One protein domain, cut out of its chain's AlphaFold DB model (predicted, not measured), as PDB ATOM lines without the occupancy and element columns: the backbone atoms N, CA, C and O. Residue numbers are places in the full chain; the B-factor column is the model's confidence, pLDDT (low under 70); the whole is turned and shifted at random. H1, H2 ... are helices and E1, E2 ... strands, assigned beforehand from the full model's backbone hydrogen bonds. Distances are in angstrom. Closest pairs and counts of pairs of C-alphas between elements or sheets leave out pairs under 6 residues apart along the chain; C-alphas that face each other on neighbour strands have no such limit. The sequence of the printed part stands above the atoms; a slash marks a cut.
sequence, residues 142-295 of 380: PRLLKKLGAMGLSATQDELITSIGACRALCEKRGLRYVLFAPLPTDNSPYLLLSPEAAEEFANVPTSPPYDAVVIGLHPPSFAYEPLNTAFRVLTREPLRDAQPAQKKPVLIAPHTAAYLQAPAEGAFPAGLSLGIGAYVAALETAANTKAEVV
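AT A GLANCE: This is residues 142 to 295 of the 380 residues of the protein "Thioredoxin domain-containing protein" of Trichosporon asahii var. asahii (strain CBS 8904) (UniProt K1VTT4). A small parallel sheet, E1, E2 and E5, is the core of a three-layered body, with H2 over one face of the sheet and H4 and H5 on the other. H1 lies far out at one end on a long link, the hairpin of E3 and E4 lies away from the sheet, and long loops make up much of the rest. The printed part has 154 residues, with five named helices and five named strands in the order H1 H2 H3 E1 H4 E2 E3 E4 H5 E5; the class is mixed, and under half of the residues are in named elements. The whole is compact, with a radius of gyration of the C-alphas of 16.2 A and spans of 50 by 37 by 33 A.

HOW THE PARTS SIT: H1, residues 142 to 150, touches no helix but is near H3, residues 196 to 200. H2, residues 163 to 172, is on the sheet of E1, residues 213 to 215, E2, residues 251 to 254, and E5, residues 292 to 294, at a height of 9.0 A. It lies over E2 and only just over E1, where 3 of its 10 C-alphas fall, and runs along the strands, at 0 degrees to E2 on the local plane. Its closest C-alphas to E2 are those of Cys 167 and Ile 253, 7.0 A apart. H2 and H3 are close but not clearly touching, with the C-alphas of Ile 164 and Ala 198 closest at 7.2 A. E1 and E2 are parallel at 13 degrees, with N 214 and O 251 at 2.8 A. H4, residues 225 to 236, is on the sheet, its Ala 231 and Val 214 of E1 having the closest C-alphas at 6.5 A. E1, H4 and E2 form a strand-helix-strand unit, two parallel neighbour strands with a helix between, and its crossover is right-handed. E3, residues 260 to 263, and E4, residues 272 to 275, form an antiparallel hairpin, with N 261 and O 274 at 2.9 A. H5, residues 277 to 287, is on the sheet and touches residues 228 to 232 of H4, the same way at a steep tilt of 53 degrees; the closest C-alphas, of Phe 232 and Leu 284, are 6.0 A apart. E5 is parallel to E2 at 42 degrees, with N 293 and O 252 at 2.8 A. In H1, H2, H3, H4 and H5 every O i to N i+4 pair is within hydrogen-bond range.

IN THESE COORDINATES: H1 begins at C-alpha 142, (-52.222, 8.540, -24.751), and is 12.3 A long. H2 measures 14.3 A, H4 16.1 A and H5 15.4 A. E5 ends at C-alpha 294, (-32.206, -3.141, -22.776).

THE WHOLE: The C-alphas farthest apart, of Gly 152 and Pro 239, are 50.6 A apart, and the printed part has no cut. The links H1 to H2, H2 to H3, H3 to E1 and H4 to E2 are long. Residues 265 to 270 stand free. The mean pLDDT of the printed part is 74.6, and residues 178 to 209, 221 to 222, 241 to 245 and 262 to 269 are under 70.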
ATOM      1  N   PRO A 142     -50.833   8.075 -24.605       73.06
ATOM      2  CA  PRO A 142     -52.222   8.540 -24.751       73.06
ATOM      3  C   PRO A 142     -53.217   7.444 -25.163       73.06
ATOM      4  O   PRO A 142     -54.379   7.458 -24.741       73.06
ATOM      5  N   ARG A 143     -52.782   6.475 -25.979       71.00
ATOM      6  CA  ARG A 143     -53.613   5.346 -26.431       71.00
ATOM      7  C   ARG A 143     -53.874   4.366 -25.292       71.00
ATOM      8  O   ARG A 143     -55.007   3.914 -25.132       71.00
ATOM      9  N   LEU A 144     -52.857   4.099 -24.474       74.56
ATOM     10  CA  LEU A 144     -52.968   3.290 -23.262       74.56
ATOM     11  C   LEU A 144     -53.895   3.944 -22.227       74.56
ATOM     12  O   LEU A 144     -54.794   3.273 -21.729       74.56
ATOM     13  N   LEU A 145     -53.776   5.253 -21.975       81.81
ATOM     14  CA  LEU A 145     -54.702   5.976 -21.086       81.81
ATOM     15  C   LEU A 145     -56.157   5.901 -21.580       81.81
ATOM     16  O   LEU A 145     -57.065   5.612 -20.801       81.81
ATOM     17  N   LYS A 146     -56.392   6.077 -22.888       81.12
ATOM     18  CA  LYS A 146     -57.729   5.920 -23.490       81.12
ATOM     19  C   LYS A 146     -58.281   4.495 -23.332       81.12
ATOM     20  O   LYS A 146     -59.481   4.325 -23.121       81.12
ATOM     21  N   LYS A 147     -57.418   3.482 -23.432       75.56
ATOM     22  CA  LYS A 147     -57.749   2.054 -23.288       75.56
ATOM     23  C   LYS A 147     -58.090   1.693 -21.839       75.56
ATOM     24  O   LYS A 147     -59.110   1.054 -21.610       75.56
ATOM     25  N   LEU A 148     -57.312   2.188 -20.873       78.44
ATOM     26  CA  LEU A 148     -57.601   2.086 -19.438       78.44
ATOM     27  C   LEU A 148     -58.941   2.756 -19.095       78.44
ATOM     28  O   LEU A 148     -59.806   2.114 -18.501       78.44
ATOM     29  N   GLY A 149     -59.175   3.981 -19.577       83.75
ATOM     30  CA  GLY A 149     -60.447   4.687 -19.386       83.75
ATOM     31  C   GLY A 149     -61.651   3.947 -19.984       83.75
ATOM     32  O   GLY A 149     -62.708   3.889 -19.361       83.75
ATOM     33  N   ALA A 150     -61.489   3.305 -21.146       80.25
ATOM     34  CA  ALA A 150     -62.519   2.448 -21.745       80.25
ATOM     35  C   ALA A 150     -62.783   1.150 -20.949       80.25
ATOM     36  O   ALA A 150     -63.861   0.572 -21.069       80.25
ATOM     37  N   MET A 151     -61.832   0.716 -20.116       80.50
ATOM     38  CA  MET A 151     -61.981  -0.383 -19.152       80.50
ATOM     39  C   MET A 151     -62.475   0.095 -17.770       80.50
ATOM     40  O   MET A 151     -62.556  -0.706 -16.843       80.50
ATOM     41  N   GLY A 152     -62.806   1.383 -17.614       85.25
ATOM     42  CA  GLY A 152     -63.252   1.977 -16.348       85.25
ATOM     43  C   GLY A 152     -62.126   2.326 -15.366       85.25
ATOM     44  O   GLY A 152     -62.410   2.722 -14.238       85.25
ATOM     45  N   LEU A 153     -60.860   2.206 -15.776       81.31
ATOM     46  CA  LEU A 153     -59.694   2.534 -14.959       81.31
ATOM     47  C   LEU A 153     -59.279   3.994 -15.186       81.31
ATOM     48  O   LEU A 153     -58.941   4.389 -16.302       81.31
ATOM     49  N   SER A 154     -59.272   4.789 -14.115       84.69
ATOM     50  CA  SER A 154     -58.697   6.137 -14.129       84.69
ATOM     51  C   SER A 154     -57.187   6.054 -13.921       84.69
ATOM     52  O   SER A 154     -56.744   5.487 -12.928       84.69
ATOM     53  N   ALA A 155     -56.419   6.651 -14.829       83.94
ATOM     54  CA  ALA A 155     -54.976   6.843 -14.703       83.94
ATOM     55  C   ALA A 155     -54.563   8.139 -15.416       83.94
ATOM     56  O   ALA A 155     -55.219   8.574 -16.368       83.94
ATOM     57  N   THR A 156     -53.467   8.742 -14.970       85.06
ATOM     58  CA  THR A 156     -52.858   9.945 -15.548       85.06
ATOM     59  C   THR A 156     -51.580   9.616 -16.319       85.06
ATOM     60  O   THR A 156     -51.018   8.524 -16.209       85.06
ATOM     61  N   GLN A 157     -51.084  10.576 -17.108       80.56
ATOM     62  CA  GLN A 157     -49.813  10.414 -17.817       80.56
ATOM     63  C   GLN A 157     -48.621  10.293 -16.858       80.56
ATOM     64  O   GLN A 157     -47.640   9.651 -17.219       80.56
ATOM     65  N   ASP A 158     -48.701  10.843 -15.645       81.62
ATOM     66  CA  ASP A 158     -47.633  10.731 -14.646       81.62
ATOM     67  C   ASP A 158     -47.571   9.326 -14.014       81.62
ATOM     68  O   ASP A 158     -46.484   8.827 -13.725       81.62
ATOM     69  N   GLU A 159     -48.715   8.642 -13.899       81.12
ATOM     70  CA  GLU A 159     -48.826   7.278 -13.356       81.12
ATOM     71  C   GLU A 159     -48.487   6.172 -14.376       81.12
ATOM     72  O   GLU A 159     -48.078   5.073 -13.995       81.12
ATOM     73  N   LEU A 160     -48.652   6.431 -15.679       82.69
ATOM     74  CA  LEU A 160     -48.414   5.445 -16.739       82.69
ATOM     75  C   LEU A 160     -46.945   5.404 -17.179       82.69
ATOM     76  O   LEU A 160     -46.351   6.442 -17.451       82.69
ATOM     77  N   ILE A 161     -46.354   4.207 -17.305       82.25
ATOM     78  CA  ILE A 161     -44.920   4.043 -17.612       82.25
ATOM     79  C   ILE A 161     -44.707   2.901 -18.609       82.25
ATOM     80  O   ILE A 161     -44.936   1.731 -18.302       82.25
ATOM     81  N   THR A 162     -44.264   3.246 -19.820       81.50
ATOM     82  CA  THR A 162     -44.060   2.307 -20.934       81.50
ATOM     83  C   THR A 162     -42.571   2.012 -21.140       81.50
ATOM     84  O   THR A 162     -41.701   2.838 -20.855       81.50
ATOM     85  N   SER A 163     -42.238   0.846 -21.705       80.75
ATOM     86  CA  SER A 163     -40.854   0.543 -22.122       80.75
ATOM     87  C   SER A 163     -40.351   1.464 -23.248       80.75
ATOM     88  O   SER A 163     -39.155   1.501 -23.520       80.75
ATOM     89  N   ILE A 164     -41.259   2.192 -23.907       77.44
ATOM     90  CA  ILE A 164     -40.988   3.152 -24.984       77.44
ATOM     91  C   ILE A 164     -40.549   4.488 -24.365       77.44
ATOM     92  O   ILE A 164     -39.437   4.949 -24.625       77.44
ATOM     93  N   GLY A 165     -41.345   5.019 -23.433       77.88
ATOM     94  CA  GLY A 165     -41.013   6.180 -22.611       77.88
ATOM     95  C   GLY A 165     -39.750   5.966 -21.774       77.88
ATOM     96  O   GLY A 165     -38.978   6.903 -21.584       77.88
ATOM     97  N   ALA A 166     -39.453   4.724 -21.372       82.12
ATOM     98  CA  ALA A 166     -38.173   4.373 -20.758       82.12
ATOM     99  C   ALA A 166     -36.979   4.552 -21.716       82.12
ATOM    100  O   ALA A 166     -35.977   5.169 -21.346       82.12
ATOM    101  N   CYS A 167     -37.095   4.097 -22.970       82.25
ATOM    102  CA  CYS A 167     -36.103   4.388 -24.009       82.25
ATOM    103  C   CYS A 167     -35.976   5.901 -24.275       82.25
ATOM    104  O   CYS A 167     -34.857   6.381 -24.464       82.25
ATOM    105  N   ARG A 168     -37.080   6.667 -24.248       79.94
ATOM    106  CA  ARG A 168     -37.045   8.135 -24.386       79.94
ATOM    107  C   ARG A 168     -36.272   8.790 -23.247       79.94
ATOM    108  O   ARG A 168     -35.296   9.490 -23.509       79.94
ATOM    109  N   ALA A 169     -36.655   8.500 -22.005       81.06
ATOM    110  CA  ALA A 169     -36.036   9.057 -20.808       81.06
ATOM    111  C   ALA A 169     -34.531   8.750 -20.751       81.06
ATOM    112  O   ALA A 169     -33.738   9.617 -20.387       81.06
ATOM    113  N   LEU A 170     -34.105   7.553 -21.179       82.44
ATOM    114  CA  LEU A 170     -32.687   7.197 -21.289       82.44
ATOM    115  C   LEU A 170     -31.928   8.083 -22.292       82.44
ATOM    116  O   LEU A 170     -30.802   8.505 -22.017       82.44
ATOM    117  N   CYS A 171     -32.530   8.366 -23.448       80.31
ATOM    118  CA  CYS A 171     -31.939   9.231 -24.465       80.31
ATOM    119  C   CYS A 171     -31.890  10.697 -24.018       80.31
ATOM    120  O   CYS A 171     -30.844  11.332 -24.151       80.31
ATOM    121  N   GLU A 172     -32.975  11.207 -23.427       82.19
ATOM    122  CA  GLU A 172     -33.074  12.558 -22.856       82.19
ATOM    123  C   GLU A 172     -32.019  12.767 -21.753       82.19
ATOM    124  O   GLU A 172     -31.189  13.674 -21.851       82.19
ATOM    125  N   LYS A 173     -31.947  11.850 -20.773       83.38
ATOM    126  CA  LYS A 173     -30.989  11.844 -19.642       83.38
ATOM    127  C   LYS A 173     -29.517  11.783 -20.075       83.38
ATOM    128  O   LYS A 173     -28.630  12.081 -19.276       83.38
ATOM    129  N   ARG A 174     -29.237  11.412 -21.331       83.25
ATOM    130  CA  ARG A 174     -27.885  11.324 -21.917       83.25
ATOM    131  C   ARG A 174     -27.614  12.335 -23.037       83.25
ATOM    132  O   ARG A 174     -26.493  12.362 -23.549       83.25
ATOM    133  N   GLY A 175     -28.601  13.140 -23.435       79.88
ATOM    134  CA  GLY A 175     -28.498  14.040 -24.591       79.88
ATOM    135  C   GLY A 175     -28.238  13.311 -25.918       79.88
ATOM    136  O   GLY A 175     -27.529  13.835 -26.778       79.88
ATOM    137  N   LEU A 176     -28.744  12.082 -26.070       77.94
ATOM    138  CA  LEU A 176     -28.545  11.269 -27.272       77.94
ATOM    139  C   LEU A 176     -29.505  11.699 -28.383       77.94
ATOM    140  O   LEU A 176     -30.719  11.578 -28.245       77.94
ATOM    141  N   ARG A 177     -28.946  12.110 -29.522       71.12
ATOM    142  CA  ARG A 177     -29.679  12.175 -30.792       71.12
ATOM    143  C   ARG A 177     -29.693  10.781 -31.390       71.12
ATOM    144  O   ARG A 177     -28.636  10.167 -31.523       71.12
ATOM    145  N   TYR A 178     -30.854  10.283 -31.763       64.88
ATOM    146  CA  TYR A 178     -31.013   8.922 -32.263       64.88
ATOM    147  C   TYR A 178     -31.599   8.913 -33.667       64.88
ATOM    148  O   TYR A 178     -32.294   9.847 -34.068       64.88
ATOM    149  N   VAL A 179     -31.390   7.813 -34.388       56.56
ATOM    150  CA  VAL A 179     -32.414   7.406 -35.349       56.56
ATOM    151  C   VAL A 179     -33.555   6.790 -34.541       56.56
ATOM    152  O   VAL A 179     -33.381   5.760 -33.880       56.56
ATOM    153  N   LEU A 180     -34.682   7.499 -34.563       56.62
ATOM    154  CA  LEU A 180     -36.018   6.999 -34.263       56.62
ATOM    155  C   LEU A 180     -36.852   7.081 -35.547       56.62
ATOM    156  O   LEU A 180     -36.292   7.206 -36.629       56.62
ATOM    157  N   PHE A 181     -38.160   6.848 -35.459       49.00
ATOM    158  CA  PHE A 181     -38.664   5.768 -36.268       49.00
ATOM    159  C   PHE A 181     -40.198   5.755 -36.505       49.00
ATOM    160  O   PHE A 181     -40.889   5.065 -35.780       49.00
ATOM    161  N   ALA A 182     -40.729   6.408 -37.549       36.09
ATOM    162  CA  ALA A 182     -42.028   6.096 -38.207       36.09
ATOM    163  C   ALA A 182     -42.172   6.871 -39.550       36.09
ATOM    164  O   ALA A 182     -41.831   8.052 -39.570       36.09
ATOM    165  N   PRO A 183     -42.545   6.240 -40.692       30.89
ATOM    166  CA  PRO A 183     -42.305   6.803 -42.031       30.89
ATOM    167  C   PRO A 183     -43.007   8.145 -42.293       30.89
ATOM    168  O   PRO A 183     -44.216   8.257 -42.105       30.89
ATOM    169  N   LEU A 184     -42.260   9.145 -42.782       32.47
ATOM    170  CA  LEU A 184     -42.796  10.476 -43.082       32.47
ATOM    171  C   LEU A 184     -43.479  10.541 -44.462       32.47
ATOM    172  O   LEU A 184     -42.953  10.008 -45.445       32.47
ATOM    173  N   PRO A 185     -44.624  11.241 -44.576       36.69
ATOM    174  CA  PRO A 185     -45.242  11.532 -45.858       36.69
ATOM    175  C   PRO A 185     -44.501  12.675 -46.571       36.69
ATOM    176  O   PRO A 185     -44.708  13.848 -46.274       36.69
ATOM    177  N   THR A 186     -43.726  12.305 -47.593       42.34
ATOM    178  CA  THR A 186     -42.980  13.159 -48.545       42.34
ATOM    179  C   THR A 186     -41.659  13.785 -48.063       42.34
ATOM    180  O   THR A 186     -41.541  14.284 -46.953       42.34
ATOM    181  N   ASP A 187     -40.694  13.769 -48.995       39.59
ATOM    182  CA  ASP A 187     -39.297  14.233 -48.917       39.59
ATOM    183  C   ASP A 187     -38.361  13.531 -47.898       39.59
ATOM    184  O   ASP A 187     -38.749  12.626 -47.162       39.59
ATOM    185  N   ASN A 188     -37.065  13.832 -48.007       39.12
ATOM    186  CA  ASN A 188     -35.948  12.999 -47.560       39.12
ATOM    187  C   ASN A 188     -35.603  13.120 -46.062       39.12
ATOM    188  O   ASN A 188     -35.727  14.186 -45.461       39.12
ATOM    189  N   SER A 189     -34.916  12.080 -45.561       36.41
ATOM    190  CA  SER A 189     -34.191  11.988 -44.269       36.41
ATOM    191  C   SER A 189     -35.002  11.364 -43.098       36.41
ATOM    192  O   SER A 189     -36.222  11.278 -43.175       36.41
ATOM    193  N   PRO A 190     -34.335  10.748 -42.093       34.19
ATOM    194  CA  PRO A 190     -33.921   9.339 -42.239       34.19
ATOM    195  C   PRO A 190     -34.762   8.300 -41.476       34.19
ATOM    196  O   PRO A 190     -35.628   8.643 -40.688       34.19
ATOM    197  N   TYR A 191     -34.458   7.022 -41.757       40.88
ATOM    198  CA  TYR A 191     -35.334   5.837 -41.688       40.88
ATOM    199  C   TYR A 191     -36.007   5.440 -40.382       40.88
ATOM    200  O   TYR A 191     -35.637   5.879 -39.306       40.88
ATOM    201  N   LEU A 192     -37.051   4.609 -40.557       44.59
ATOM    202  CA  LEU A 192     -38.309   4.779 -39.847       44.59
ATOM    203  C   LEU A 192     -39.011   3.422 -39.478       44.59
ATOM    204  O   LEU A 192     -39.604   2.798 -40.355       44.59
ATOM    205  N   LEU A 193     -38.901   2.934 -38.215       50.88
ATOM    206  CA  LEU A 193     -39.303   1.580 -37.709       50.88
ATOM    207  C   LEU A 193     -39.948   1.394 -36.285       50.88
ATOM    208  O   LEU A 193     -39.709   0.374 -35.643       50.88
ATOM    209  N   LEU A 194     -40.787   2.302 -35.773       49.09
ATOM    210  CA  LEU A 194     -41.771   2.047 -34.698       49.09
ATOM    211  C   LEU A 194     -43.184   2.214 -35.278       49.09
ATOM    212  O   LEU A 194     -43.338   2.711 -36.398       49.09
ATOM    213  N   SER A 195     -44.209   1.865 -34.496       52.59
ATOM    214  CA  SER A 195     -45.573   2.375 -34.677       52.59
ATOM    215  C   SER A 195     -45.550   3.898 -34.883       52.59
ATOM    216  O   SER A 195     -44.875   4.588 -34.110       52.59
ATOM    217  N   PRO A 196     -46.309   4.458 -35.846       55.34
ATOM    218  CA  PRO A 196     -46.553   5.899 -35.925       55.34
ATOM    219  C   PRO A 196     -46.994   6.507 -34.588       55.34
ATOM    220  O   PRO A 196     -46.529   7.578 -34.224       55.34
ATOM    221  N   GLU A 197     -47.803   5.773 -33.824       55.38
ATOM    222  CA  GLU A 197     -48.256   6.127 -32.479       55.38
ATOM    223  C   GLU A 197     -47.092   6.162 -31.474       55.38
ATOM    224  O   GLU A 197     -46.930   7.117 -30.724       55.38
ATOM    225  N   ALA A 198     -46.222   5.149 -31.478       59.44
ATOM    226  CA  ALA A 198     -45.052   5.111 -30.603       59.44
ATOM    227  C   ALA A 198     -44.009   6.181 -30.965       59.44
ATOM    228  O   ALA A 198     -43.217   6.556 -30.106       59.44
ATOM    229  N   ALA A 199     -44.011   6.705 -32.194       61.12
ATOM    230  CA  ALA A 199     -43.190   7.855 -32.565       61.12
ATOM    231  C   ALA A 199     -43.697   9.185 -31.969       61.12
ATOM    232  O   ALA A 199     -42.885  10.089 -31.763       61.12
ATOM    233  N   GLU A 200     -44.988   9.296 -31.619       63.25
ATOM    234  CA  GLU A 200     -45.562  10.485 -30.963       63.25
ATOM    235  C   GLU A 200     -44.870  10.783 -29.624       63.25
ATOM    236  O   GLU A 200     -44.597  11.944 -29.316       63.25
ATOM    237  N   GLU A 201     -44.505   9.746 -28.854       63.50
ATOM    238  CA  GLU A 201     -43.837   9.899 -27.550       63.50
ATOM    239  C   GLU A 201     -42.506  10.664 -27.641       63.50
ATOM    240  O   GLU A 201     -42.080  11.275 -26.658       63.50
ATOM    241  N   PHE A 202     -41.861  10.658 -28.811       63.91
ATOM    242  CA  PHE A 202     -40.528  11.211 -29.060       63.91
ATOM    243  C   PHE A 202     -40.539  12.499 -29.906       63.91
ATOM    244  O   PHE A 202     -39.471  12.971 -30.301       63.91
ATOM    245  N   ALA A 203     -41.712  13.079 -30.188       60.38
ATOM    246  CA  ALA A 203     -41.882  14.207 -31.115       60.38
ATOM    247  C   ALA A 203     -41.055  15.472 -30.778       60.38
ATOM    248  O   ALA A 203     -40.811  16.301 -31.651       60.38
ATOM    249  N   ASN A 204     -40.596  15.616 -29.528       57.38
ATOM    250  CA  ASN A 204     -39.831  16.771 -29.040       57.38
ATOM    251  C   ASN A 204     -38.299  16.647 -29.190       57.38
ATOM    252  O   ASN A 204     -37.572  17.531 -28.733       57.38
ATOM    253  N   VAL A 205     -37.779  15.560 -29.771       57.91
ATOM    254  CA  VAL A 205     -36.345  15.215 -29.704       57.91
ATOM    255  C   VAL A 205     -35.662  15.339 -31.081       57.91
ATOM    256  O   VAL A 205     -36.294  15.031 -32.092       57.91
ATOM    257  N   PRO A 206     -34.384  15.776 -31.184       56.81
ATOM    258  CA  PRO A 206     -33.770  16.062 -32.481       56.81
ATOM    259  C   PRO A 206     -33.606  14.824 -33.374       56.81
ATOM    260  O   PRO A 206     -32.753  13.968 -33.135       56.81
ATOM    261  N   THR A 207     -34.376  14.788 -34.461       58.66
ATOM    262  CA  THR A 207     -34.313  13.779 -35.531       58.66
ATOM    263  C   THR A 207     -33.234  14.068 -36.581       58.66
ATOM    264  O   THR A 207     -33.090  13.312 -37.542       58.66
ATOM    265  N   SER A 208     -32.454  15.143 -36.427       62.78
ATOM    266  CA  SER A 208     -31.396  15.548 -37.358       62.78
ATOM    267  C   SER A 208     -30.019  14.947 -37.010       62.78
ATOM    268  O   SER A 208     -29.684  14.788 -35.833       62.78
ATOM    269  N   PRO A 209     -29.190  14.615 -38.021       65.12
ATOM    270  CA  PRO A 209     -27.885  13.985 -37.815       65.12
ATOM    271  C   PRO A 209     -26.814  14.957 -37.270       65.12
ATOM    272  O   PRO A 209     -26.994  16.176 -37.334       65.12
ATOM    273  N   PRO A 210     -25.628  14.473 -36.836       71.50
ATOM    274  CA  PRO A 210     -25.260  13.069 -36.602       71.50
ATOM    275  C   PRO A 210     -26.124  12.305 -35.587       71.50
ATOM    276  O   PRO A 210     -26.705  12.905 -34.689       71.50
ATOM    277  N   TYR A 211     -26.132  10.973 -35.696       80.06
ATOM    278  CA  TYR A 211     -26.883  10.071 -34.813       80.06
ATOM    279  C   TYR A 211     -25.975   9.321 -33.843       80.06
ATOM    280  O   TYR A 211     -25.167   8.488 -34.246       80.06
ATOM    281  N   ASP A 212     -26.146   9.605 -32.557       83.94
ATOM    282  CA  ASP A 212     -25.410   9.033 -31.432       83.94
ATOM    283  C   ASP A 212     -26.105   7.776 -30.842       83.94
ATOM    284  O   ASP A 212     -25.564   7.143 -29.935       83.94
ATOM    285  N   ALA A 213     -27.281   7.378 -31.352       85.38
ATOM    286  CA  ALA A 213     -28.002   6.164 -30.942       85.38
ATOM    287  C   ALA A 213     -28.989   5.617 -32.005       85.38
ATOM    288  O   ALA A 213     -29.307   6.282 -32.992       85.38
ATOM    289  N   VAL A 214     -29.489   4.396 -31.781       85.81
ATOM    290  CA  VAL A 214     -30.546   3.707 -32.546       85.81
ATOM    291  C   VAL A 214     -31.518   3.042 -31.564       85.81
ATOM    292  O   VAL A 214     -31.077   2.235 -30.749       85.81
ATOM    293  N   VAL A 215     -32.822   3.337 -31.645       83.38
ATOM    294  CA  VAL A 215     -33.854   2.797 -30.727       83.38
ATOM    295  C   VAL A 215     -34.768   1.791 -31.439       83.38
ATOM    296  O   VAL A 215     -35.679   2.189 -32.149       83.38
ATOM    297  N   ILE A 216     -34.580   0.482 -31.272       81.00
ATOM    298  CA  ILE A 216     -35.385  -0.533 -31.981       81.00
ATOM    299  C   ILE A 216     -36.586  -1.016 -31.151       81.00
ATOM    300  O   ILE A 216     -36.416  -1.552 -30.059       81.00
ATOM    301  N   GLY A 217     -37.798  -0.877 -31.695       78.50
ATOM    302  CA  GLY A 217     -39.039  -1.458 -31.163       78.50
ATOM    303  C   GLY A 217     -39.734  -2.364 -32.185       78.50
ATOM    304  O   GLY A 217     -39.145  -2.703 -33.209       78.50
ATOM    305  N   LEU A 218     -40.958  -2.819 -31.892       74.38
ATOM    306  CA  LEU A 218     -41.678  -3.773 -32.741       74.38
ATOM    307  C   LEU A 218     -42.496  -3.051 -33.813       74.38
ATOM    308  O   LEU A 218     -43.580  -2.555 -33.528       74.38
ATOM    309  N   HIS A 219     -41.986  -3.044 -35.044       74.75
ATOM    310  CA  HIS A 219     -42.721  -2.583 -36.222       74.75
ATOM    311  C   HIS A 219     -42.422  -3.498 -37.422       74.75
ATOM    312  O   HIS A 219     -41.499  -3.219 -38.200       74.75
ATOM    313  N   PRO A 220     -43.171  -4.607 -37.583       71.81
ATOM    314  CA  PRO A 220     -42.934  -5.583 -38.646       71.81
ATOM    315  C   PRO A 220     -42.808  -4.987 -40.064       71.81
ATOM    316  O   PRO A 220     -41.890  -5.412 -40.771       71.81
ATOM    317  N   PRO A 221     -43.599  -3.971 -40.485       68.38
ATOM    318  CA  PRO A 221     -43.474  -3.380 -41.822       68.38
ATOM    319  C   PRO A 221     -42.108  -2.745 -42.119       68.38
ATOM    320  O   PRO A 221     -41.718  -2.653 -43.281       68.38
ATOM    321  N   SER A 222     -41.355  -2.336 -41.092       67.69
ATOM    322  CA  SER A 222     -40.030  -1.731 -41.270       67.69
ATOM    323  C   SER A 222     -38.865  -2.674 -40.963       67.69
ATOM    324  O   SER A 222     -37.707  -2.274 -41.083       67.69
ATOM    325  N   PHE A 223     -39.127  -3.945 -40.652       76.38
ATOM    326  CA  PHE A 223     -38.100  -4.991 -40.558       76.38
ATOM    327  C   PHE A 223     -37.673  -5.529 -41.939       76.38
ATOM    328  O   PHE A 223     -37.424  -6.719 -42.136       76.38
ATOM    329  N   ALA A 224     -37.551  -4.609 -42.897       78.88
ATOM    330  CA  ALA A 224     -37.006  -4.815 -44.228       78.88
ATOM    331  C   ALA A 224     -35.498  -4.498 -44.272       78.88
ATOM    332  O   ALA A 224     -34.921  -3.950 -43.329       78.88
ATOM    333  N   TYR A 225     -34.846  -4.812 -45.395       81.81
ATOM    334  CA  TYR A 225     -33.400  -4.624 -45.548       81.81
ATOM    335  C   TYR A 225     -32.952  -3.159 -45.409       81.81
ATOM    336  O   TYR A 225     -31.947  -2.899 -44.756       81.81
ATOM    337  N   GLU A 226     -33.668  -2.189 -45.988       81.38
ATOM    338  CA  GLU A 226     -33.201  -0.791 -46.033       81.38
ATOM    339  C   GLU A 226     -33.179  -0.088 -44.656       81.38
ATOM    340  O   GLU A 226     -32.142   0.504 -44.327       81.38
ATOM    341  N   PRO A 227     -34.217  -0.190 -43.793       78.12
ATOM    342  CA  PRO A 227     -34.148   0.357 -42.436       78.12
ATOM    343  C   PRO A 227     -33.116  -0.365 -41.559       78.12
ATOM    344  O   PRO A 227     -32.337   0.296 -40.873       78.12
ATOM    345  N   LEU A 228     -33.044  -1.703 -41.620       83.94
ATOM    346  CA  LEU A 228     -32.078  -2.489 -40.837       83.94
ATOM    347  C   LEU A 228     -30.626  -2.217 -41.264       83.94
ATOM    348  O   LEU A 228     -29.753  -2.059 -40.413       83.94
ATOM    349  N   ASN A 229     -30.363  -2.081 -42.566       86.75
ATOM    350  CA  ASN A 229     -29.060  -1.662 -43.081       86.75
ATOM    351  C   ASN A 229     -28.739  -0.214 -42.670       86.75
ATOM    352  O   ASN A 229     -27.604   0.078 -42.312       86.75
ATOM    353  N   THR A 230     -29.722   0.692 -42.638       82.62
ATOM    354  CA  THR A 230     -29.507   2.059 -42.128       82.62
ATOM    355  C   THR A 230     -29.124   2.047 -40.643       82.62
ATOM    356  O   THR A 230     -28.133   2.674 -40.273       82.62
ATOM    357  N   ALA A 231     -29.832   1.279 -39.809       85.31
ATOM    358  CA  ALA A 231     -29.503   1.081 -38.396       85.31
ATOM    359  C   ALA A 231     -28.088   0.501 -38.203       85.31
ATOM    360  O   ALA A 231     -27.298   1.042 -37.428       85.31
ATOM    361  N   PHE A 232     -27.729  -0.545 -38.956       89.88
ATOM    362  CA  PHE A 232     -26.372  -1.098 -38.985       89.88
ATOM    363  C   PHE A 232     -25.326  -0.029 -39.340       89.88
ATOM    364  O   PHE A 232     -24.325   0.096 -38.634       89.88
ATOM    365  N   ARG A 233     -25.569   0.773 -40.388       87.94
ATOM    366  CA  ARG A 233     -24.633   1.810 -40.848       87.94
ATOM    367  C   ARG A 233     -24.465   2.951 -39.844       87.94
ATOM    368  O   ARG A 233     -23.356   3.449 -39.691       87.94
ATOM    369  N   VAL A 234     -25.502   3.307 -39.084       85.75
ATOM    370  CA  VAL A 234     -25.364   4.230 -37.941       85.75
ATOM    371  C   VAL A 234     -24.467   3.624 -36.861       85.75
ATOM    372  O   VAL A 234     -23.476   4.242 -36.480       85.75
ATOM    373  N   LEU A 235     -24.749   2.396 -36.411       88.81
ATOM    374  CA  LEU A 235     -23.997   1.732 -35.335       88.81
ATOM    375  C   LEU A 235     -22.509   1.513 -35.673       88.81
ATOM    376  O   LEU A 235     -21.660   1.573 -34.782       88.81
ATOM    377  N   THR A 236     -22.177   1.297 -36.951       90.12
ATOM    378  CA  THR A 236     -20.788   1.194 -37.440       90.12
ATOM    379  C   THR A 236     -20.153   2.539 -37.817       90.12
ATOM    380  O   THR A 236     -18.924   2.636 -37.834       90.12
ATOM    381  N   ARG A 237     -20.961   3.597 -38.004       87.50
ATOM    382  CA  ARG A 237     -20.600   4.941 -38.516       87.50
ATOM    383  C   ARG A 237     -20.196   4.968 -39.997       87.50
ATOM    384  O   ARG A 237     -19.385   5.788 -40.423       87.50
ATOM    385  N   GLU A 238     -20.796   4.083 -40.776       86.56
ATOM    386  CA  GLU A 238     -20.745   4.055 -42.237       86.56
ATOM    387  C   GLU A 238     -21.488   5.263 -42.862       86.56
ATOM    388  O   GLU A 238     -22.548   5.655 -42.368       86.56
ATOM    389  N   PRO A 239     -20.991   5.863 -43.965       78.88
ATOM    390  CA  PRO A 239     -21.509   7.134 -44.480       78.88
ATOM    391  C   PRO A 239     -22.886   7.002 -45.145       78.88
ATOM    392  O   PRO A 239     -23.031   6.385 -46.207       78.88
ATOM    393  N   LEU A 240     -23.902   7.620 -44.542       77.31
ATOM    394  CA  LEU A 240     -25.214   7.858 -45.153       77.31
ATOM    395  C   LEU A 240     -25.134   9.057 -46.119       77.31
ATOM    396  O   LEU A 240     -24.240   9.889 -45.985       77.31
ATOM    397  N   ARG A 241     -26.052   9.150 -47.095       67.56
ATOM    398  CA  ARG A 241     -25.995  10.177 -48.159       67.56
ATOM    399  C   ARG A 241     -25.974  11.611 -47.613       67.56
ATOM    400  O   ARG A 241     -25.134  12.398 -48.031       67.56
ATOM    401  N   ASP A 242     -26.853  11.895 -46.654       66.88
ATOM    402  CA  ASP A 242     -27.173  13.258 -46.208       66.88
ATOM    403  C   ASP A 242     -26.911  13.466 -44.700       66.88
ATOM    404  O   ASP A 242     -27.426  14.395 -44.080       66.88
ATOM    405  N   ALA A 243     -26.108  12.592 -44.080       66.44
ATOM    406  CA  ALA A 243     -25.809  12.633 -42.648       66.44
ATOM    407  C   ALA A 243     -24.318  12.425 -42.356       66.44
ATOM    408  O   ALA A 243     -23.718  11.425 -42.753       66.44
ATOM    409  N   GLN A 244     -23.731  13.352 -41.594       68.31
ATOM    410  CA  GLN A 244     -22.378  13.196 -41.060       68.31
ATOM    411  C   GLN A 244     -22.347  12.092 -39.983       68.31
ATOM    412  O   GLN A 244     -23.286  12.000 -39.185       68.31
ATOM    413  N   PRO A 245     -21.283  11.266 -39.916       69.31
ATOM    414  CA  PRO A 245     -21.143  10.245 -38.882       69.31
ATOM    415  C   PRO A 245     -20.970  10.868 -37.490       69.31
ATOM    416  O   PRO A 245     -20.411  11.957 -37.337       69.31
ATOM    417  N   ALA A 246     -21.431  10.165 -36.455       71.62
ATOM    418  CA  ALA A 246     -21.296  10.624 -35.077       71.62
ATOM    419  C   ALA A 246     -19.843  10.600 -34.582       71.62
ATOM    420  O   ALA A 246     -19.052   9.713 -34.913       71.62
ATOM    421  N   GLN A 247     -19.510  11.578 -33.733       74.94
ATOM    422  CA  GLN A 247     -18.186  11.699 -33.115       74.94
ATOM    423  C   GLN A 247     -17.925  10.572 -32.100       74.94
ATOM    424  O   GLN A 247     -16.792  10.118 -31.946       74.94
ATOM    425  N   LYS A 248     -18.978  10.096 -31.424       82.19
ATOM    426  CA  LYS A 248     -18.956   8.968 -30.478       82.19
ATOM    427  C   LYS A 248     -19.396   7.675 -31.188       82.19
ATOM    428  O   LYS A 248     -19.979   7.743 -32.267       82.19
ATOM    429  N   LYS A 249     -19.126   6.490 -30.616       85.50
ATOM    430  CA  LYS A 249     -19.739   5.234 -31.109       85.50
ATOM    431  C   LYS A 249     -21.235   5.263 -30.752       85.50
ATOM    432  O   LYS A 249     -21.517   5.410 -29.562       85.50
ATOM    433  N   PRO A 250     -22.164   5.101 -31.710       88.06
ATOM    434  CA  PRO A 250     -23.584   5.076 -31.386       88.06
ATOM    435  C   PRO A 250     -23.989   3.836 -30.590       88.06
ATOM    436  O   PRO A 250     -23.417   2.757 -30.768       88.06
ATOM    437  N   VAL A 251     -24.986   3.991 -29.718       90.88
ATOM    438  CA  VAL A 251     -25.549   2.891 -28.917       90.88
ATOM    439  C   VAL A 251     -26.802   2.300 -29.566       90.88
ATOM    440  O   VAL A 251     -27.593   3.017 -30.173       90.88
ATOM    441  N   LEU A 252     -26.992   0.987 -29.423       91.50
ATOM    442  CA  LEU A 252     -28.240   0.302 -29.766       91.50
ATOM    443  C   LEU A 252     -29.088   0.204 -28.495       91.50
ATOM    444  O   LEU A 252     -28.587  -0.265 -27.479       91.50
ATOM    445  N   ILE A 253     -30.341   0.636 -28.554       88.31
ATOM    446  CA  ILE A 253     -31.270   0.711 -27.421       88.31
ATOM    447  C   ILE A 253     -32.528  -0.088 -27.780       88.31
ATOM    448  O   ILE A 253     -33.032   0.043 -28.896       88.31
ATOM    449  N   ALA A 254     -33.035  -0.909 -26.861       86.69
ATOM    450  CA  ALA A 254     -34.240  -1.716 -27.074       86.69
ATOM    451  C   ALA A 254     -35.126  -1.773 -25.811       86.69
ATOM    452  O   ALA A 254     -34.602  -1.865 -24.699       86.69
ATOM    453  N   PRO A 255     -36.466  -1.801 -25.938       81.81
ATOM    454  CA  PRO A 255     -37.357  -1.952 -24.791       81.81
ATOM    455  C   PRO A 255     -37.293  -3.371 -24.201       81.81
ATOM    456  O   PRO A 255     -37.447  -3.540 -22.999       81.81
ATOM    457  N   HIS A 256     -37.050  -4.399 -25.020       83.06
ATOM    458  CA  HIS A 256     -36.868  -5.793 -24.599       83.06
ATOM    459  C   HIS A 256     -36.116  -6.595 -25.677       83.06
ATOM    460  O   HIS A 256     -35.836  -6.095 -26.764       83.06
ATOM    461  N   THR A 257     -35.804  -7.862 -25.399       85.75
ATOM    462  CA  THR A 257     -35.160  -8.797 -26.350       85.75
ATOM    463  C   THR A 257     -35.948 -10.097 -26.539       85.75
ATOM    464  O   THR A 257     -35.398 -11.119 -26.944       85.75
ATOM    465  N   ALA A 258     -37.259 -10.068 -26.273       80.25
ATOM    466  CA  ALA A 258     -38.167 -11.185 -26.545       80.25
ATOM    467  C   ALA A 258     -38.032 -11.678 -28.001       80.25
ATOM    468  O   ALA A 258     -38.207 -10.904 -28.945       80.25
ATOM    469  N   ALA A 259     -37.704 -12.962 -28.171       76.44
ATOM    470  CA  ALA A 259     -37.463 -13.580 -29.477       76.44
ATOM    471  C   ALA A 259     -38.756 -13.840 -30.272       76.44
ATOM    472  O   ALA A 259     -38.730 -13.899 -31.500       76.44
ATOM    473  N   TYR A 260     -39.881 -13.972 -29.572       78.38
ATOM    474  CA  TYR A 260     -41.213 -14.171 -30.132       78.38
ATOM    475  C   TYR A 260     -42.276 -13.476 -29.275       78.38
ATOM    476  O   TYR A 260     -42.037 -13.161 -28.107       78.38
ATOM    477  N   LEU A 261     -43.449 -13.277 -29.865       70.19
ATOM    478  CA  LEU A 261     -44.701 -12.903 -29.209       70.19
ATOM    479  C   LEU A 261     -45.783 -13.933 -29.553       70.19
ATOM    480  O   LEU A 261     -45.686 -14.609 -30.576       70.19
ATOM    481  N   GLN A 262     -46.830 -14.013 -28.735       68.88
ATOM    482  CA  GLN A 262     -48.083 -14.633 -29.155       68.88
ATOM    483  C   GLN A 262     -48.866 -13.604 -29.977       68.88
ATOM    484  O   GLN A 262     -49.233 -12.557 -29.450       68.88
ATOM    485  N   ALA A 263     -49.108 -13.902 -31.249       65.88
ATOM    486  CA  ALA A 263     -49.944 -13.101 -32.129       65.88
ATOM    487  C   ALA A 263     -51.356 -13.710 -32.264       65.88
ATOM    488  O   ALA A 263     -51.510 -14.942 -32.202       65.88
ATOM    489  N   PRO A 264     -52.392 -12.873 -32.461       65.69
ATOM    490  CA  PRO A 264     -53.687 -13.296 -32.997       65.69
ATOM    491  C   PRO A 264     -53.573 -13.723 -34.478       65.69
ATOM    492  O   PRO A 264     -52.489 -13.743 -35.060       65.69
ATOM    493  N   ALA A 265     -54.690 -14.128 -35.090       61.81
ATOM    494  CA  ALA A 265     -54.727 -14.572 -36.486       61.81
ATOM    495  C   ALA A 265     -54.797 -13.371 -37.442       61.81
ATOM    496  O   ALA A 265     -55.885 -12.869 -37.720       61.81
ATOM    497  N   GLU A 266     -53.644 -12.910 -37.930       56.69
ATOM    498  CA  GLU A 266     -53.525 -11.659 -38.684       56.69
ATOM    499  C   GLU A 266     -52.719 -11.791 -39.984       56.69
ATOM    500  O   GLU A 266     -51.718 -12.508 -40.093       56.69
ATOM    501  N   GLY A 267     -53.184 -11.068 -41.008       63.06
ATOM    502  CA  GLY A 267     -52.580 -11.041 -42.336       63.06
ATOM    503  C   GLY A 267     -52.509 -12.425 -42.986       63.06
ATOM    504  O   GLY A 267     -53.527 -13.020 -43.335       63.06
ATOM    505  N   ALA A 268     -51.286 -12.916 -43.192       68.19
ATOM    506  CA  ALA A 268     -51.009 -14.191 -43.852       68.19
ATOM    507  C   ALA A 268     -50.871 -15.385 -42.886       68.19
ATOM    508  O   ALA A 268     -50.638 -16.504 -43.347       68.19
ATOM    509  N   PHE A 269     -50.978 -15.170 -41.567       69.19
ATOM    510  CA  PHE A 269     -50.647 -16.175 -40.555       69.19
ATOM    511  C   PHE A 269     -51.830 -16.471 -39.613       69.19
ATOM    512  O   PHE A 269     -52.542 -15.553 -39.204       69.19
ATOM    513  N   PRO A 270     -52.060 -17.744 -39.235       75.31
ATOM    514  CA  PRO A 270     -52.995 -18.080 -38.165       75.31
ATOM    515  C   PRO A 270     -52.435 -17.647 -36.800       75.31
ATOM    516  O   PRO A 270     -51.230 -17.435 -36.658       75.31
ATOM    517  N   ALA A 271     -53.301 -17.580 -35.783       73.25
ATOM    518  CA  ALA A 271     -52.892 -17.266 -34.414       73.25
ATOM    519  C   ALA A 271     -51.804 -18.240 -33.932       73.25
ATOM    520  O   ALA A 271     -51.944 -19.459 -34.061       73.25
ATOM    521  N   GLY A 272     -50.715 -17.705 -33.384       73.19
ATOM    522  CA  GLY A 272     -49.502 -18.478 -33.123       73.19
ATOM    523  C   GLY A 272     -48.336 -17.611 -32.660       73.19
ATOM    524  O   GLY A 272     -48.520 -16.464 -32.262       73.19
ATOM    525  N   LEU A 273     -47.122 -18.161 -32.702       74.88
ATOM    526  CA  LEU A 273     -45.915 -17.417 -32.347       74.88
ATOM    527  C   LEU A 273     -45.376 -16.637 -33.554       74.88
ATOM    528  O   LEU A 273     -45.033 -17.234 -34.575       74.88
ATOM    529  N   SER A 274     -45.244 -15.319 -33.408       78.44
ATOM    530  CA  SER A 274     -44.631 -14.421 -34.398       78.44
ATOM    531  C   SER A 274     -43.284 -13.889 -33.902       78.44
ATOM    532  O   SER A 274     -43.023 -13.863 -32.699       78.44
ATOM    533  N   LEU A 275     -42.409 -13.468 -34.826       80.38
ATOM    534  CA  LEU A 275     -41.068 -12.968 -34.501       80.38
ATOM    535  C   LEU A 275     -41.123 -11.700 -33.643       80.38
ATOM    536  O   LEU A 275     -41.722 -10.698 -34.024       80.38
ATOM    537  N   GLY A 276     -40.440 -11.743 -32.501       80.12
ATOM    538  CA  GLY A 276     -40.249 -10.600 -31.618       80.12
ATOM    539  C   GLY A 276     -38.967  -9.836 -31.947       80.12
ATOM    540  O   GLY A 276     -38.081 -10.318 -32.661       80.12
ATOM    541  N   ILE A 277     -38.836  -8.638 -31.376       83.81
ATOM    542  CA  ILE A 277     -37.717  -7.724 -31.658       83.81
ATOM    543  C   ILE A 277     -36.342  -8.310 -31.327       83.81
ATOM    544  O   ILE A 277     -35.357  -7.900 -31.932       83.81
ATOM    545  N   GLY A 278     -36.266  -9.308 -30.440       87.12
ATOM    546  CA  GLY A 278     -35.025  -9.999 -30.092       87.12
ATOM    547  C   GLY A 278     -34.278 -10.581 -31.293       87.12
ATOM    548  O   GLY A 278     -33.050 -10.544 -31.308       87.12
ATOM    549  N   ALA A 279     -34.987 -11.041 -32.331       87.75
ATOM    550  CA  ALA A 279     -34.360 -11.543 -33.557       87.75
ATOM    551  C   ALA A 279     -33.610 -10.433 -34.322       87.75
ATOM    552  O   ALA A 279     -32.477 -10.622 -34.769       87.75
ATOM    553  N   TYR A 280     -34.219  -9.251 -34.418       89.50
ATOM    554  CA  TYR A 280     -33.683  -8.095 -35.140       89.50
ATOM    555  C   TYR A 280     -32.619  -7.349 -34.326       89.50
ATOM    556  O   TYR A 280     -31.611  -6.914 -34.881       89.50
ATOM    557  N   VAL A 281     -32.783  -7.296 -32.999       90.88
ATOM    558  CA  VAL A 281     -31.735  -6.871 -32.062       90.88
ATOM    559  C   VAL A 281     -30.498  -7.757 -32.223       90.88
ATOM    560  O   VAL A 281     -29.420  -7.231 -32.477       90.88
ATOM    561  N   ALA A 282     -30.639  -9.087 -32.158       93.00
ATOM    562  CA  ALA A 282     -29.514 -10.014 -32.298       93.00
ATOM    563  C   ALA A 282     -28.811  -9.898 -33.665       93.00
ATOM    564  O   ALA A 282     -27.582  -9.992 -33.736       93.00
ATOM    565  N   ALA A 283     -29.560  -9.641 -34.744       92.31
ATOM    566  CA  ALA A 283     -28.990  -9.369 -36.062       92.31
ATOM    567  C   ALA A 283     -28.135  -8.084 -36.071       92.31
ATOM    568  O   ALA A 283     -27.000  -8.114 -36.551       92.31
ATOM    569  N   LEU A 284     -28.632  -6.981 -35.495       92.06
ATOM    570  CA  LEU A 284     -27.892  -5.713 -35.401       92.06
ATOM    571  C   LEU A 284     -26.685  -5.796 -34.453       92.06
ATOM    572  O   LEU A 284     -25.619  -5.283 -34.790       92.06
ATOM    573  N   GLU A 285     -26.817  -6.472 -33.309       95.12
ATOM    574  CA  GLU A 285     -25.708  -6.758 -32.387       95.12
ATOM    575  C   GLU A 285     -24.569  -7.508 -33.089       95.12
ATOM    576  O   GLU A 285     -23.402  -7.121 -32.974       95.12
ATOM    577  N   THR A 286     -24.921  -8.557 -33.840       95.81
ATOM    578  CA  THR A 286     -23.971  -9.403 -34.575       95.81
ATOM    579  C   THR A 286     -23.302  -8.627 -35.707       95.81
ATOM    580  O   THR A 286     -22.079  -8.647 -35.823       95.81
ATOM    581  N   ALA A 287     -24.081  -7.907 -36.521       93.94
ATOM    582  CA  ALA A 287     -23.560  -7.168 -37.670       93.94
ATOM    583  C   ALA A 287     -22.671  -5.983 -37.253       93.94
ATOM    584  O   ALA A 287     -21.579  -5.813 -37.792       93.94
ATOM    585  N   ALA A 288     -23.105  -5.175 -36.281       93.06
ATOM    586  CA  ALA A 288     -22.393  -3.964 -35.863       93.06
ATOM    587  C   ALA A 288     -21.340  -4.192 -34.757       93.06
ATOM    588  O   ALA A 288     -20.768  -3.220 -34.254       93.06
ATOM    589  N   ASN A 289     -21.105  -5.450 -34.350       94.25
ATOM    590  CA  ASN A 289     -20.273  -5.834 -33.203       94.25
ATOM    591  C   ASN A 289     -20.556  -4.945 -31.976       94.25
ATOM    592  O   ASN A 289     -19.752  -4.104 -31.543       94.25
ATOM    593  N   THR A 290     -21.783  -5.057 -31.474       93.81
ATOM    594  CA  THR A 290     -22.274  -4.258 -30.353       93.81
ATOM    595  C   THR A 290     -23.220  -5.069 -29.472       93.81
ATOM    596  O   THR A 290     -23.651  -6.159 -29.840       93.81
ATOM    597  N   LYS A 291     -23.537  -4.538 -28.293       94.75
ATOM    598  CA  LYS A 291     -24.611  -5.039 -27.434       94.75
ATOM    599  C   LYS A 291     -25.734  -4.008 -27.389       94.75
ATOM    600  O   LYS A 291     -25.454  -2.810 -27.448       94.75
ATOM    601  N   ALA A 292     -26.975  -4.474 -27.322       91.88
ATOM    602  CA  ALA A 292     -28.129  -3.619 -27.100       91.88
ATOM    603  C   ALA A 292     -28.273  -3.295 -25.610       91.88
ATOM    604  O   ALA A 292     -28.214  -4.183 -24.759       91.88
ATOM    605  N   GLU A 293     -28.496  -2.025 -25.301       91.19
ATOM    606  CA  GLU A 293     -28.926  -1.594 -23.983       91.19
ATOM    607  C   GLU A 293     -30.433  -1.825 -23.865       91.19
ATOM    608  O   GLU A 293     -31.237  -1.192 -24.553       91.19
ATOM    609  N   VAL A 294     -30.807  -2.796 -23.033       88.94
ATOM    610  CA  VAL A 294     -32.206  -3.141 -22.776       88.94
ATOM    611  C   VAL A 294     -32.721  -2.254 -21.650       88.94
ATOM    612  O   VAL A 294     -32.132  -2.250 -20.574       88.94
ATOM    613  N   VAL A 295     -33.792  -1.502 -21.902       84.69
ATOM    614  CA  VAL A 295     -34.275  -0.447 -20.984       84.69
ATOM    615  C   VAL A 295     -35.566  -0.823 -20.257       84.69
ATOM    616  O   VAL A 295     -35.901  -0.219 -19.245       84.69
TER     617      VAL A 295